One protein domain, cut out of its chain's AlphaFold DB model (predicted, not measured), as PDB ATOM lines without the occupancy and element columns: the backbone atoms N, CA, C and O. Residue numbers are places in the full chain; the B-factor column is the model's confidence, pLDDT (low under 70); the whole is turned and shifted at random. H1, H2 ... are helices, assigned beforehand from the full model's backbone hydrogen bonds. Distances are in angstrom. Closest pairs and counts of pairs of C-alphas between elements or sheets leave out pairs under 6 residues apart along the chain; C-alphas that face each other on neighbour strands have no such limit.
ATOM      1  N   SER A  10     -48.987 -51.851  35.486       85.06
ATOM      2  CA  SER A  10     -47.928 -50.850  35.526       85.06
ATOM      3  C   SER A  10     -47.551 -50.387  34.120       85.06
ATOM      4  O   SER A  10     -47.501 -51.179  33.174       85.06
ATOM      5  N   LEU A  11     -47.238 -49.096  33.996       88.75
ATOM      6  CA  LEU A  11     -46.739 -48.494  32.759       88.75
ATOM      7  C   LEU A  11     -45.446 -49.175  32.281       88.75
ATOM      8  O   LEU A  11     -45.291 -49.423  31.090       88.75
ATOM      9  N   ALA A  12     -44.569 -49.579  33.205       90.44
ATOM     10  CA  ALA A  12     -43.359 -50.338  32.890       90.44
ATOM     11  C   ALA A  12     -43.669 -51.690  32.217       90.44
ATOM     12  O   ALA A  12     -43.062 -52.032  31.204       90.44
ATOM     13  N   CYS A  13     -44.660 -52.441  32.719       91.62
ATOM     14  CA  CYS A  13     -45.080 -53.702  32.099       91.62
ATOM     15  C   CYS A  13     -45.679 -53.470  30.707       91.62
ATOM     16  O   CYS A  13     -45.414 -54.251  29.791       91.62
ATOM     17  N   TRP A  14     -46.470 -52.404  30.539       90.94
ATOM     18  CA  TRP A  14     -46.995 -52.032  29.226       90.94
ATOM     19  C   TRP A  14     -45.866 -51.774  28.233       90.94
ATOM     20  O   TRP A  14     -45.852 -52.371  27.161       90.94
ATOM     21  N   LEU A  15     -44.909 -50.919  28.611       90.75
ATOM     22  CA  LEU A  15     -43.803 -50.514  27.752       90.75
ATOM     23  C   LEU A  15     -42.967 -51.708  27.317       90.75
ATOM     24  O   LEU A  15     -42.727 -51.873  26.125       90.75
ATOM     25  N   THR A  16     -42.582 -52.576  28.251       91.19
ATOM     26  CA  THR A  16     -41.775 -53.755  27.919       91.19
ATOM     27  C   THR A  16     -42.529 -54.745  27.028       91.19
ATOM     28  O   THR A  16     -41.927 -55.318  26.125       91.19
ATOM     29  N   LYS A  17     -43.850 -54.902  27.198       89.62
ATOM     30  CA  LYS A  17     -44.670 -55.757  26.319       89.62
ATOM     31  C   LYS A  17     -44.892 -55.161  24.931       89.62
ATOM     32  O   LYS A  17     -44.921 -55.905  23.960       89.62
ATOM     33  N   GLN A  18     -45.085 -53.847  24.838       88.25
ATOM     34  CA  GLN A  18     -45.412 -53.180  23.575       88.25
ATOM     35  C   GLN A  18     -44.179 -52.846  22.744       88.25
ATOM     36  O   GLN A  18     -44.196 -53.002  21.530       88.25
ATOM     37  N   LYS A  19     -43.115 -52.357  23.383       88.25
ATOM     38  CA  LYS A  19     -41.879 -51.951  22.705       88.25
ATOM     39  C   LYS A  19     -40.811 -53.033  22.730       88.25
ATOM     40  O   LYS A  19     -39.855 -52.949  21.973       88.25
ATOM     41  N   GLY A  20     -40.980 -54.061  23.553       90.88
ATOM     42  CA  GLY A  20     -39.980 -55.099  23.742       90.88
ATOM     43  C   GLY A  20     -38.901 -54.685  24.739       90.88
ATOM     44  O   GLY A  20     -38.709 -53.511  25.064       90.88
ATOM     45  N   HIS A  21     -38.175 -55.688  25.218       93.12
ATOM     46  CA  HIS A  21     -37.191 -55.550  26.289       93.12
ATOM     47  C   HIS A  21     -36.039 -54.616  25.899       93.12
ATOM     48  O   HIS A  21     -35.558 -53.850  26.725       93.12
ATOM     49  N   ARG A  22     -35.634 -54.638  24.625       92.25
ATOM     50  CA  ARG A  22     -34.514 -53.849  24.099       92.25
ATOM     51  C   ARG A  22     -34.813 -52.351  23.985       92.25
ATOM     52  O   ARG A  22     -33.915 -51.535  24.158       92.25
ATOM     53  N   PHE A  23     -36.054 -51.989  23.671       92.50
ATOM     54  CA  PHE A  23     -36.405 -50.613  23.306       92.50
ATOM     55  C   PHE A  23     -37.137 -49.861  24.417       92.50
ATOM     56  O   PHE A  23     -37.277 -48.645  24.323       92.50
ATOM     57  N   SER A  24     -37.618 -50.542  25.461       94.31
ATOM     58  CA  SER A  24     -38.508 -49.937  26.460       94.31
ATOM     59  C   SER A  24     -37.874 -48.768  27.218       94.31
ATOM     60  O   SER A  24     -38.520 -47.731  27.345       94.31
ATOM     61  N   ILE A  25     -36.614 -48.883  27.658       96.06
ATOM     62  CA  ILE A  25     -35.895 -47.782  28.328       96.06
ATOM     63  C   ILE A  25     -35.650 -46.625  27.359       96.06
ATOM     64  O   ILE A  25     -35.925 -45.476  27.695       96.06
ATOM     65  N   TYR A  26     -35.176 -46.916  26.145       94.94
ATOM     66  CA  TYR A  26     -34.922 -45.888  25.136       94.94
ATOM     67  C   TYR A  26     -36.198 -45.106  24.794       94.94
ATOM     68  O   TYR A  26     -36.217 -43.877  24.834       94.94
ATOM     69  N   TYR A  27     -37.297 -45.823  24.553       93.56
ATOM     70  CA  TYR A  27     -38.602 -45.227  24.295       93.56
ATOM     71  C   TYR A  27     -39.122 -44.424  25.492       93.56
ATOM     72  O   TYR A  27     -39.665 -43.339  25.301       93.56
ATOM     73  N   ALA A  28     -38.954 -44.924  26.721       94.81
ATOM     74  CA  ALA A  28     -39.360 -44.214  27.931       94.81
ATOM     75  C   ALA A  28     -38.648 -42.862  28.058       94.81
ATOM     76  O   ALA A  28     -39.308 -41.844  28.271       94.81
ATOM     77  N   ILE A  29     -37.327 -42.840  27.851       94.62
ATOM     78  CA  ILE A  29     -36.542 -41.603  27.851       94.62
ATOM     79  C   ILE A  29     -37.048 -40.674  26.750       94.62
ATOM     80  O   ILE A  29     -37.289 -39.503  27.015       94.62
ATOM     81  N   LEU A  30     -37.257 -41.182  25.534       92.12
ATOM     82  CA  LEU A  30     -37.667 -40.355  24.401       92.12
ATOM     83  C   LEU A  30     -39.060 -39.731  24.594       92.12
ATOM     84  O   LEU A  30     -39.224 -38.533  24.372       92.12
ATOM     85  N   ALA A  31     -40.046 -40.527  25.016       91.12
ATOM     86  CA  ALA A  31     -41.458 -40.141  25.051       91.12
ATOM     87  C   ALA A  31     -41.909 -39.517  26.384       91.12
ATOM     88  O   ALA A  31     -42.832 -38.703  26.407       91.12
ATOM     89  N   MET A  32     -41.296 -39.915  27.501       94.31
ATOM     90  CA  MET A  32     -41.715 -39.534  28.854       94.31
ATOM     91  C   MET A  32     -40.516 -39.357  29.804       94.31
ATOM     92  O   MET A  32     -40.473 -39.971  30.874       94.31
ATOM     93  N   PRO A  33     -39.543 -38.489  29.462       94.81
ATOM     94  CA  PRO A  33     -38.305 -38.358  30.233       94.81
ATOM     95  C   PRO A  33     -38.556 -37.979  31.696       94.81
ATOM     96  O   PRO A  33     -37.906 -38.507  32.587       94.81
ATOM     97  N   HIS A  34     -39.566 -37.148  31.963       94.12
ATOM     98  CA  HIS A  34     -39.954 -36.713  33.308       94.12
ATOM     99  C   HIS A  34     -40.470 -37.840  34.223       94.12
ATOM    100  O   HIS A  34     -40.452 -37.675  35.438       94.12
ATOM    101  N   LEU A  35     -40.927 -38.970  33.667       94.38
ATOM    102  CA  LEU A  35     -41.354 -40.145  34.442       94.38
ATOM    103  C   LEU A  35     -40.203 -41.114  34.723       94.38
ATOM    104  O   LEU A  35     -40.378 -42.073  35.466       94.38
ATOM    105  N   CYS A  36     -39.033 -40.896  34.124       96.81
ATOM    106  CA  CYS A  36     -37.875 -41.767  34.258       96.81
ATOM    107  C   CYS A  36     -37.080 -41.447  35.532       96.81
ATOM    108  O   CYS A  36     -35.919 -41.056  35.461       96.81
ATOM    109  N   ASP A  37     -37.714 -41.597  36.695       97.31
ATOM    110  CA  ASP A  37     -37.071 -41.530  38.012       97.31
ATOM    111  C   ASP A  37     -36.493 -42.894  38.454       97.31
ATOM    112  O   ASP A  37     -36.611 -43.900  37.752       97.31
ATOM    113  N   ASP A  38     -35.839 -42.942  39.623       97.44
ATOM    114  CA  ASP A  38     -35.286 -44.187  40.193       97.44
ATOM    115  C   ASP A  38     -36.331 -45.317  40.257       97.44
ATOM    116  O   ASP A  38     -36.044 -46.446  39.851       97.44
ATOM    117  N   HIS A  39     -37.553 -45.016  40.706       96.38
ATOM    118  CA  HIS A  39     -38.593 -46.021  40.889       96.38
ATOM    119  C   HIS A  39     -39.036 -46.615  39.551       96.38
ATOM    120  O   HIS A  39     -39.073 -47.838  39.386       96.38
ATOM    121  N   PHE A  40     -39.339 -45.763  38.572       96.75
ATOM    122  CA  PHE A  40     -39.807 -46.199  37.265       96.75
ATOM    123  C   PHE A  40     -38.740 -46.971  36.487       96.75
ATOM    124  O   PHE A  40     -39.043 -48.015  35.903       96.75
ATOM    125  N   ILE A  41     -37.484 -46.516  36.523       98.00
ATOM    126  CA  ILE A  41     -36.372 -47.222  35.874       98.00
ATOM    127  C   ILE A  41     -36.155 -48.604  36.508       98.00
ATOM    128  O   ILE A  41     -36.026 -49.595  35.786       98.00
ATOM    129  N   ARG A  42     -36.200 -48.721  37.843       97.25
ATOM    130  CA  ARG A  42     -36.142 -50.032  38.518       97.25
ATOM    131  C   ARG A  42     -37.307 -50.932  38.132       97.25
ATOM    132  O   ARG A  42     -37.106 -52.126  37.925       97.25
ATOM    133  N   LEU A  43     -38.517 -50.384  38.008       96.69
ATOM    134  CA  LEU A  43     -39.663 -51.152  37.529       96.69
ATOM    135  C   LEU A  43     -39.445 -51.662  36.102       96.69
ATOM    136  O   LEU A  43     -39.763 -52.818  35.841       96.69
ATOM    137  N   LEU A  44     -38.884 -50.855  35.197       96.56
ATOM    138  CA  LEU A  44     -38.539 -51.303  33.843       96.56
ATOM    139  C   LEU A  44     -37.541 -52.467  33.877       96.56
ATOM    140  O   LEU A  44     -37.793 -53.489  33.233       96.56
ATOM    141  N   PHE A  45     -36.476 -52.371  34.677       97.25
ATOM    142  CA  PHE A  45     -35.523 -53.473  34.858       97.25
ATOM    143  C   PHE A  45     -36.177 -54.731  35.434       97.25
ATOM    144  O   PHE A  45     -35.979 -55.821  34.905       97.25
ATOM    145  N   ASN A  46     -37.046 -54.587  36.436       96.31
ATOM    146  CA  ASN A  46     -37.798 -55.707  37.010       96.31
ATOM    147  C   ASN A  46     -38.759 -56.363  36.004       96.31
ATOM    148  O   ASN A  46     -39.142 -57.515  36.183       96.31
ATOM    149  N   GLN A  47     -39.167 -55.644  34.955       95.62
ATOM    150  CA  GLN A  47     -39.945 -56.194  33.841       95.62
ATOM    151  C   GLN A  47     -39.067 -56.798  32.732       95.62
ATOM    152  O   GLN A  47     -39.605 -57.238  31.720       95.62
ATOM    153  N   GLY A  48     -37.744 -56.832  32.902       95.12
ATOM    154  CA  GLY A  48     -36.801 -57.407  31.941       95.12
ATOM    155  C   GLY A  48     -36.325 -56.435  30.865       95.12
ATOM    156  O   GLY A  48     -35.810 -56.884  29.842       95.12
ATOM    157  N   ALA A  49     -36.501 -55.124  31.055       95.88
ATOM    158  CA  ALA A  49     -35.929 -54.135  30.151       95.88
ATOM    159  C   ALA A  49     -34.395 -54.224  30.121       95.88
ATOM    160  O   ALA A  49     -33.753 -54.412  31.152       95.88
ATOM    161  N   LEU A  50     -33.816 -54.051  28.935       95.25
ATOM    162  CA  LEU A  50     -32.378 -54.084  28.706       95.25
ATOM    163  C   LEU A  50     -31.863 -52.663  28.488       95.25
ATOM    164  O   LEU A  50     -32.458 -51.871  27.756       95.25
ATOM    165  N   LEU A  51     -30.737 -52.347  29.122       94.81
ATOM    166  CA  LEU A  51     -30.064 -51.066  28.960       94.81
ATOM    167  C   LEU A  51     -28.987 -51.195  27.887       94.81
ATOM    168  O   LEU A  51     -27.968 -51.809  28.145       94.81
ATOM    169  N   SER A  52     -29.199 -50.602  26.713       91.75
ATOM    170  CA  SER A  52     -28.213 -50.601  25.623       91.75
ATOM    171  C   SER A  52     -26.911 -49.896  26.011       91.75
ATOM    172  O   SER A  52     -26.958 -48.777  26.529       91.75
ATOM    173  N   ARG A  53     -25.750 -50.476  25.673       89.81
ATOM    174  CA  ARG A  53     -24.434 -49.839  25.889       89.81
ATOM    175  C   ARG A  53     -24.330 -48.488  25.187       89.81
ATOM    176  O   ARG A  53     -23.869 -47.520  25.790       89.81
ATOM    177  N   HIS A  54     -24.825 -48.413  23.951       86.81
ATOM    178  CA  HIS A  54     -24.849 -47.178  23.172       86.81
ATOM    179  C   HIS A  54     -25.669 -46.085  23.873       86.81
ATOM    180  O   HIS A  54     -25.230 -44.940  23.959       86.81
ATOM    181  N   LEU A  55     -26.816 -46.437  24.462       90.12
ATOM    182  CA  LEU A  55     -27.618 -45.492  25.241       90.12
ATOM    183  C   LEU A  55     -26.843 -44.960  26.453       90.12
ATOM    184  O   LEU A  55     -26.866 -43.757  26.706       90.12
ATOM    185  N   VAL A  56     -26.110 -45.814  27.175       91.69
ATOM    186  CA  VAL A  56     -25.284 -45.352  28.304       91.69
ATOM    187  C   VAL A  56     -24.169 -44.416  27.824       91.69
ATOM    188  O   VAL A  56     -23.961 -43.368  28.434       91.69
ATOM    189  N   GLN A  57     -23.503 -44.730  26.705       88.19
ATOM    190  CA  GLN A  57     -22.494 -43.846  26.097       88.19
ATOM    191  C   GLN A  57     -23.079 -42.461  25.786       88.19
ATOM    192  O   GLN A  57     -22.463 -41.446  26.120       88.19
ATOM    193  N   GLN A  58     -24.284 -42.405  25.211       86.25
ATOM    194  CA  GLN A  58     -24.959 -41.140  24.917       86.25
ATOM    195  C   GLN A  58     -25.373 -40.390  26.189       86.25
ATOM    196  O   GLN A  58     -25.159 -39.183  26.278       86.25
ATOM    197  N   LEU A  59     -25.901 -41.081  27.205       90.19
ATOM    198  CA  LEU A  59     -26.273 -40.461  28.482       90.19
ATOM    199  C   LEU A  59     -25.070 -39.795  29.153       90.19
ATOM    200  O   LEU A  59     -25.155 -38.631  29.533       90.19
ATOM    201  N   VAL A  60     -23.932 -40.486  29.235       89.38
ATOM    202  CA  VAL A  60     -22.702 -39.919  29.811       89.38
ATOM    203  C   VAL A  60     -22.151 -38.772  28.953       89.38
ATOM    204  O   VAL A  60     -21.593 -37.789  29.459       89.38
ATOM    205  N   THR A  61     -22.300 -38.875  27.634       84.88
ATOM    206  CA  THR A  61     -21.807 -37.852  26.711       84.88
ATOM    207  C   THR A  61     -22.650 -36.584  26.748       84.88
ATOM    208  O   THR A  61     -22.075 -35.507  26.618       84.88
ATOM    209  N   LEU A  62     -23.962 -36.677  26.973       86.12
ATOM    210  CA  LEU A  62     -24.896 -35.572  26.745       86.12
ATOM    211  C   LEU A  62     -25.530 -35.009  28.023       86.12
ATOM    212  O   LEU A  62     -25.810 -33.813  28.068       86.12
ATOM    213  N   TYR A  63     -25.784 -35.822  29.049       90.38
ATOM    214  CA  TYR A  63     -26.548 -35.387  30.222       90.38
ATOM    215  C   TYR A  63     -25.850 -34.254  30.986       90.38
ATOM    216  O   TYR A  63     -24.665 -34.346  31.307       90.38
ATOM    217  N   GLY A  64     -26.585 -33.174  31.266       86.94
ATOM    218  CA  GLY A  64     -26.060 -32.001  31.970       86.94
ATOM    219  C   GLY A  64     -25.063 -31.169  31.158       86.94
ATOM    220  O   GLY A  64     -24.461 -30.242  31.701       86.94
ATOM    221  N   LYS A  65     -24.871 -31.477  29.868       85.25
ATOM    222  CA  LYS A  65     -24.008 -30.710  28.965       85.25
ATOM    223  C   LYS A  65     -24.860 -29.862  28.032       85.25
ATOM    224  O   LYS A  65     -25.798 -30.349  27.403       85.25
ATOM    225  N   ASN A  66     -24.509 -28.583  27.922       69.38
ATOM    226  CA  ASN A  66     -25.165 -27.685  26.980       69.38
ATOM    227  C   ASN A  66     -24.800 -28.095  25.547       69.38
ATOM    228  O   ASN A  66     -23.607 -28.243  25.260       69.38
ATOM    229  N   PRO A  67     -25.777 -28.251  24.634       65.00
ATOM    230  CA  PRO A  67     -25.465 -28.462  23.231       65.00
ATOM    231  C   PRO A  67     -24.684 -27.244  22.730       65.00
ATOM    232  O   PRO A  67     -25.173 -26.115  22.759       65.00
ATOM    233  N   THR A  68     -23.449 -27.468  22.288       56.00
ATOM    234  CA  THR A  68     -22.543 -26.421  21.792       56.00
ATOM    235  C   THR A  68     -23.044 -25.763  20.504       56.00
ATOM    236  O   THR A  68     -22.552 -24.700  20.133       56.00
ATOM    237  N   GLN A  69     -24.051 -26.348  19.844       54.81
ATOM    238  CA  GLN A  69     -24.729 -25.781  18.681       54.81
ATOM    239  C   GLN A  69     -26.256 -25.752  18.900       54.81
ATOM    240  O   GLN A  69     -26.897 -26.804  18.939       54.81
ATOM    241  N   PRO A  70     -26.870 -24.562  19.042       49.00
ATOM    242  CA  PRO A  70     -28.299 -24.417  19.338       49.00
ATOM    243  C   PRO A  70     -29.227 -24.622  18.128       49.00
ATOM    244  O   PRO A  70     -30.444 -24.600  18.288       49.00
ATOM    245  N   THR A  71     -28.697 -24.794  16.914       49.62
ATOM    246  CA  THR A  71     -29.500 -24.731  15.681       49.62
ATOM    247  C   THR A  71     -30.209 -26.032  15.309       49.62
ATOM    248  O   THR A  71     -31.239 -25.960  14.646       49.62
ATOM    249  N   VAL A  72     -29.747 -27.202  15.770       54.84
ATOM    250  CA  VAL A  72     -30.447 -28.489  15.571       54.84
ATOM    251  C   VAL A  72     -30.247 -29.381  16.799       54.84
ATOM    252  O   VAL A  72     -29.419 -30.285  16.816       54.84
ATOM    253  N   THR A  73     -30.973 -29.108  17.882       64.06
ATOM    254  CA  THR A  73     -30.992 -30.020  19.037       64.06
ATOM    255  C   THR A  73     -31.971 -31.157  18.748       64.06
ATOM    256  O   THR A  73     -33.177 -30.901  18.682       64.06
ATOM    257  N   SER A  74     -31.459 -32.379  18.569       77.38
ATOM    258  CA  SER A  74     -32.275 -33.583  18.354       77.38
ATOM    259  C   SER A  74     -33.280 -33.791  19.493       77.38
ATOM    260  O   SER A  74     -33.060 -33.335  20.628       77.38
ATOM    261  N   LEU A  75     -34.398 -34.469  19.205       83.00
ATOM    262  CA  LEU A  75     -35.423 -34.767  20.212       83.00
ATOM    263  C   LEU A  75     -34.806 -35.546  21.373       83.00
ATOM    264  O   LEU A  75     -35.048 -35.234  22.535       83.00
ATOM    265  N   PHE A  76     -33.935 -36.496  21.045       86.12
ATOM    266  CA  PHE A  76     -33.239 -37.311  22.024       86.12
ATOM    267  C   PHE A  76     -32.381 -36.488  22.999       86.12
ATOM    268  O   PHE A  76     -32.483 -36.694  24.208       86.12
ATOM    269  N   ILE A  77     -31.608 -35.500  22.519       85.81
ATOM    270  CA  ILE A  77     -30.825 -34.618  23.405       85.81
ATOM    271  C   ILE A  77     -31.755 -33.880  24.369       85.81
ATOM    272  O   ILE A  77     -31.482 -33.834  25.568       85.81
ATOM    273  N   ARG A  78     -32.863 -33.319  23.863       87.12
ATOM    274  CA  ARG A  78     -33.843 -32.604  24.698       87.12
ATOM    275  C   ARG A  78     -34.435 -33.519  25.763       87.12
ATOM    276  O   ARG A  78     -34.523 -33.114  26.919       87.12
ATOM    277  N   SER A  79     -34.793 -34.742  25.385       90.69
ATOM    278  CA  SER A  79     -35.343 -35.734  26.302       90.69
ATOM    279  C   SER A  79     -34.337 -36.143  27.381       90.69
ATOM    280  O   SER A  79     -34.701 -36.200  28.552       90.69
ATOM    281  N   ILE A  80     -33.058 -36.331  27.033       91.19
ATOM    282  CA  ILE A  80     -32.003 -36.603  28.023       91.19
ATOM    283  C   ILE A  80     -31.889 -35.460  29.037       91.19
ATOM    284  O   ILE A  80     -31.788 -35.731  30.229       91.19
ATOM    285  N   GLN A  81     -31.939 -34.194  28.609       91.25
ATOM    286  CA  GLN A  81     -31.840 -33.067  29.553       91.25
ATOM    287  C   GLN A  81     -33.033 -32.973  30.518       91.25
ATOM    288  O   GLN A  81     -32.922 -32.351  31.569       91.25
ATOM    289  N   GLN A  82     -34.173 -33.577  30.176       93.31
ATOM    290  CA  GLN A  82     -35.369 -33.610  31.024       93.31
ATOM    291  C   GLN A  82     -35.403 -34.812  31.978       93.31
ATOM    292  O   GLN A  82     -36.325 -34.920  32.787       93.31
ATOM    293  N   LEU A  83     -34.433 -35.723  31.879       95.06
ATOM    294  CA  LEU A  83     -34.360 -36.921  32.704       95.06
ATOM    295  C   LEU A  83     -34.087 -36.547  34.179       95.06
ATOM    296  O   LEU A  83     -33.082 -35.879  34.463       95.06
ATOM    297  N   PRO A  84     -34.925 -36.991  35.138       97.19
ATOM    298  CA  PRO A  84     -34.644 -36.832  36.557       97.19
ATOM    299  C   PRO A  84     -33.275 -37.405  36.929       97.19
ATOM    300  O   PRO A  84     -32.923 -38.518  36.532       97.19
ATOM    301  N   PHE A  85     -32.519 -36.670  37.747       97.25
ATOM    302  CA  PHE A  85     -31.178 -37.090  38.163       97.25
ATOM    303  C   PHE A  85     -31.170 -38.475  38.829       97.25
ATOM    304  O   PHE A  85     -30.246 -39.255  38.616       97.25
ATOM    305  N   SER A  86     -32.214 -38.807  39.595       97.94
ATOM    306  CA  SER A  86     -32.349 -40.114  40.242       97.94
ATOM    307  C   SER A  86     -32.396 -41.260  39.226       97.94
ATOM    308  O   SER A  86     -31.651 -42.226  39.370       97.94
ATOM    309  N   GLY A  87     -33.196 -41.142  38.165       97.62
ATOM    310  CA  GLY A  87     -33.246 -42.156  37.111       97.62
ATOM    311  C   GLY A  87     -31.969 -42.200  36.279       97.62
ATOM    312  O   GLY A  87     -31.472 -43.288  35.993       97.62
ATOM    313  N   TYR A  88     -31.377 -41.040  35.970       97.56
ATOM    314  CA  TYR A  88     -30.053 -40.968  35.343       97.56
ATOM    315  C   TYR A  88     -29.004 -41.749  36.147       97.56
ATOM    316  O   TYR A  88     -28.325 -42.613  35.592       97.56
ATOM    317  N   ALA A  89     -28.906 -41.508  37.457       97.44
ATOM    318  CA  ALA A  89     -27.940 -42.177  38.323       97.44
ATOM    319  C   ALA A  89     -28.116 -43.705  38.316       97.44
ATOM    320  O   ALA A  89     -27.124 -44.432  38.271       97.44
ATOM    321  N   ILE A  90     -29.360 -44.195  38.288       98.00
ATOM    322  CA  ILE A  90     -29.650 -45.630  38.175       98.00
ATOM    323  C   ILE A  90     -29.224 -46.203  36.831       98.00
ATOM    324  O   ILE A  90     -28.594 -47.260  36.804       98.00
ATOM    325  N   LEU A  91     -29.515 -45.512  35.729       97.06
ATOM    326  CA  LEU A  91     -29.087 -45.944  34.399       97.06
ATOM    327  C   LEU A  91     -27.560 -46.010  34.304       97.06
ATOM    328  O   LEU A  91     -27.024 -46.999  33.812       97.06
ATOM    329  N   ILE A  92     -26.845 -45.008  34.822       96.12
ATOM    330  CA  ILE A  92     -25.376 -45.006  34.816       96.12
ATOM    331  C   ILE A  92     -24.806 -46.097  35.721       96.12
ATOM    332  O   ILE A  92     -23.899 -46.816  35.305       96.12
ATOM    333  N   HIS A  93     -25.340 -46.263  36.933       95.81
ATOM    334  CA  HIS A  93     -24.877 -47.298  37.854       95.81
ATOM    335  C   HIS A  93     -25.078 -48.703  37.275       95.81
ATOM    336  O   HIS A  93     -24.144 -49.503  37.256       95.81
ATOM    337  N   HIS A  94     -26.267 -48.979  36.736       95.94
ATOM    338  CA  HIS A  94     -26.567 -50.251  36.085       95.94
ATOM    339  C   HIS A  94     -25.708 -50.454  34.827       95.94
ATOM    340  O   HIS A  94     -25.186 -51.540  34.591       95.94
ATOM    341  N   GLY A  95     -25.502 -49.400  34.034       94.19
ATOM    342  CA  GLY A  95     -24.612 -49.427  32.872       94.19
ATOM    343  C   GLY A  95     -23.168 -49.769  33.242       94.19
ATOM    344  O   GLY A  95     -22.544 -50.585  32.570       94.19
ATOM    345  N   PHE A  96     -22.657 -49.212  34.342       93.06
ATOM    346  CA  PHE A  96     -21.326 -49.534  34.860       93.06
ATOM    347  C   PHE A  96     -21.225 -50.989  35.338       93.06
ATOM    348  O   PHE A  96     -20.213 -51.637  35.096       93.06
ATOM    349  N   GLN A  97     -22.272 -51.531  35.967       94.31
ATOM    350  CA  GLN A  97     -22.310 -52.944  36.365       94.31
ATOM    351  C   GLN A  97     -22.285 -53.897  35.163       94.31
ATOM    352  O   GLN A  97     -21.631 -54.933  35.226       94.31
ATOM    353  N   LEU A  98     -22.979 -53.546  34.075       91.19
ATOM    354  CA  LEU A  98     -23.041 -54.370  32.864       91.19
ATOM    355  C   LEU A  98     -21.778 -54.276  32.002       91.19
ATOM    356  O   LEU A  98     -21.330 -55.279  31.452       91.19
ATOM    357  N   TYR A  99     -21.238 -53.068  31.840       89.56
ATOM    358  CA  TYR A  99     -20.256 -52.767  30.794       89.56
ATOM    359  C   TYR A  99     -18.921 -52.239  31.329       89.56
ATOM    360  O   TYR A  99     -17.995 -52.008  30.549       89.56
ATOM    361  N   GLY A 100     -18.803 -52.024  32.641       87.88
ATOM    362  CA  GLY A 100     -17.635 -51.406  33.254       87.88
ATOM    363  C   GLY A 100     -17.449 -49.950  32.819       87.88
ATOM    364  O   GLY A 100     -18.407 -49.193  32.648       87.88
ATOM    365  N   ASN A 101     -16.192 -49.538  32.645       83.25
ATOM    366  CA  ASN A 101     -15.879 -48.200  32.157       83.25
ATOM    367  C   ASN A 101     -16.158 -48.093  30.647       83.25
ATOM    368  O   ASN A 101     -15.348 -48.511  29.824       83.25
ATOM    369  N   ILE A 102     -17.305 -47.518  30.289       77.25
ATOM    370  CA  ILE A 102     -17.766 -47.398  28.896       77.25
ATOM    371  C   ILE A 102     -17.130 -46.247  28.102       77.25
ATOM    372  O   ILE A 102     -17.212 -46.260  26.875       77.25
ATOM    373  N   LEU A 103     -16.490 -45.277  28.767       67.62
ATOM    374  CA  LEU A 103     -15.828 -44.127  28.134       67.62
ATOM    375  C   LEU A 103     -14.345 -44.408  27.841       67.62
ATOM    376  O   LEU A 103     -13.468 -43.613  28.171       67.62
ATOM    377  N   VAL A 104     -14.034 -45.554  27.233       54.88
ATOM    378  CA  VAL A 104     -12.633 -45.928  26.946       54.88
ATOM    379  C   VAL A 104     -11.987 -44.986  25.916       54.88
ATOM    380  O   VAL A 104     -10.776 -44.790  25.934       54.88
ATOM    381  N   SER A 105     -12.786 -44.353  25.052       56.50
ATOM    382  CA  SER A 105     -12.329 -43.333  24.105       56.50
ATOM    383  C   SER A 105     -13.444 -42.310  23.846       56.50
ATOM    384  O   SER A 105     -14.506 -42.724  23.376       56.50
TER     385      SER A 105
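Overview. This is residues 10 to 105 of the 330 residues of an uncharacterized protein of Absidia repens (UniProt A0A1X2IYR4). Short helices packed crosswise form a compact body: H3, H6, H4, H5 and H2 each pack on the next. H1 packs on H2 and H3 at one end; the loop of residues 68 to 74 sticks out at the other. The printed part has 96 residues with six named helices, H1 to H6 in order, no named strand, class all helix; the radius of gyration of the C-alphas is 13.0 A and the spans are 38 by 28 by 21 A.

Along the chain. H1 is residues 11 to 19, from C-alpha 11 at (-46.739, -48.494, 32.759). H2 is 24 to 31, H3 38 to 46, H4 53 to 62, H5 75 to 81, and H6 85 to 99, 20.5 A long, to C-alpha 99 at (-20.256, -52.767, 30.794).

Arrangement. Among the closest C-alphas, H1 touches H3 at Ala 12 and Leu 44, 5.0 A. H2 touches H5 at Leu 30 and Ser 79, 5.5 A, about perpendicular at 84 degrees. H6, with residues 86 to 91 alone, touches H3 at Gly 87 and Asp 38, 4.2 A. H4 touches H6 at Val 56 and Gly 95, 6.2 A, a steep tilt of 44 degrees, opposite ways. H1 and H6 are apart. In H1 to H6 every O i to N i+4 pair is within hydrogen-bond range.

Size, cuts and confidence. The C-alphas farthest apart, of Asn 46 and Thr 71, are 38.5 A apart. The printed part has no cut; the link H4 to H5 is long. pLDDT is under 70 at residues 66 to 73 and 103 to 105.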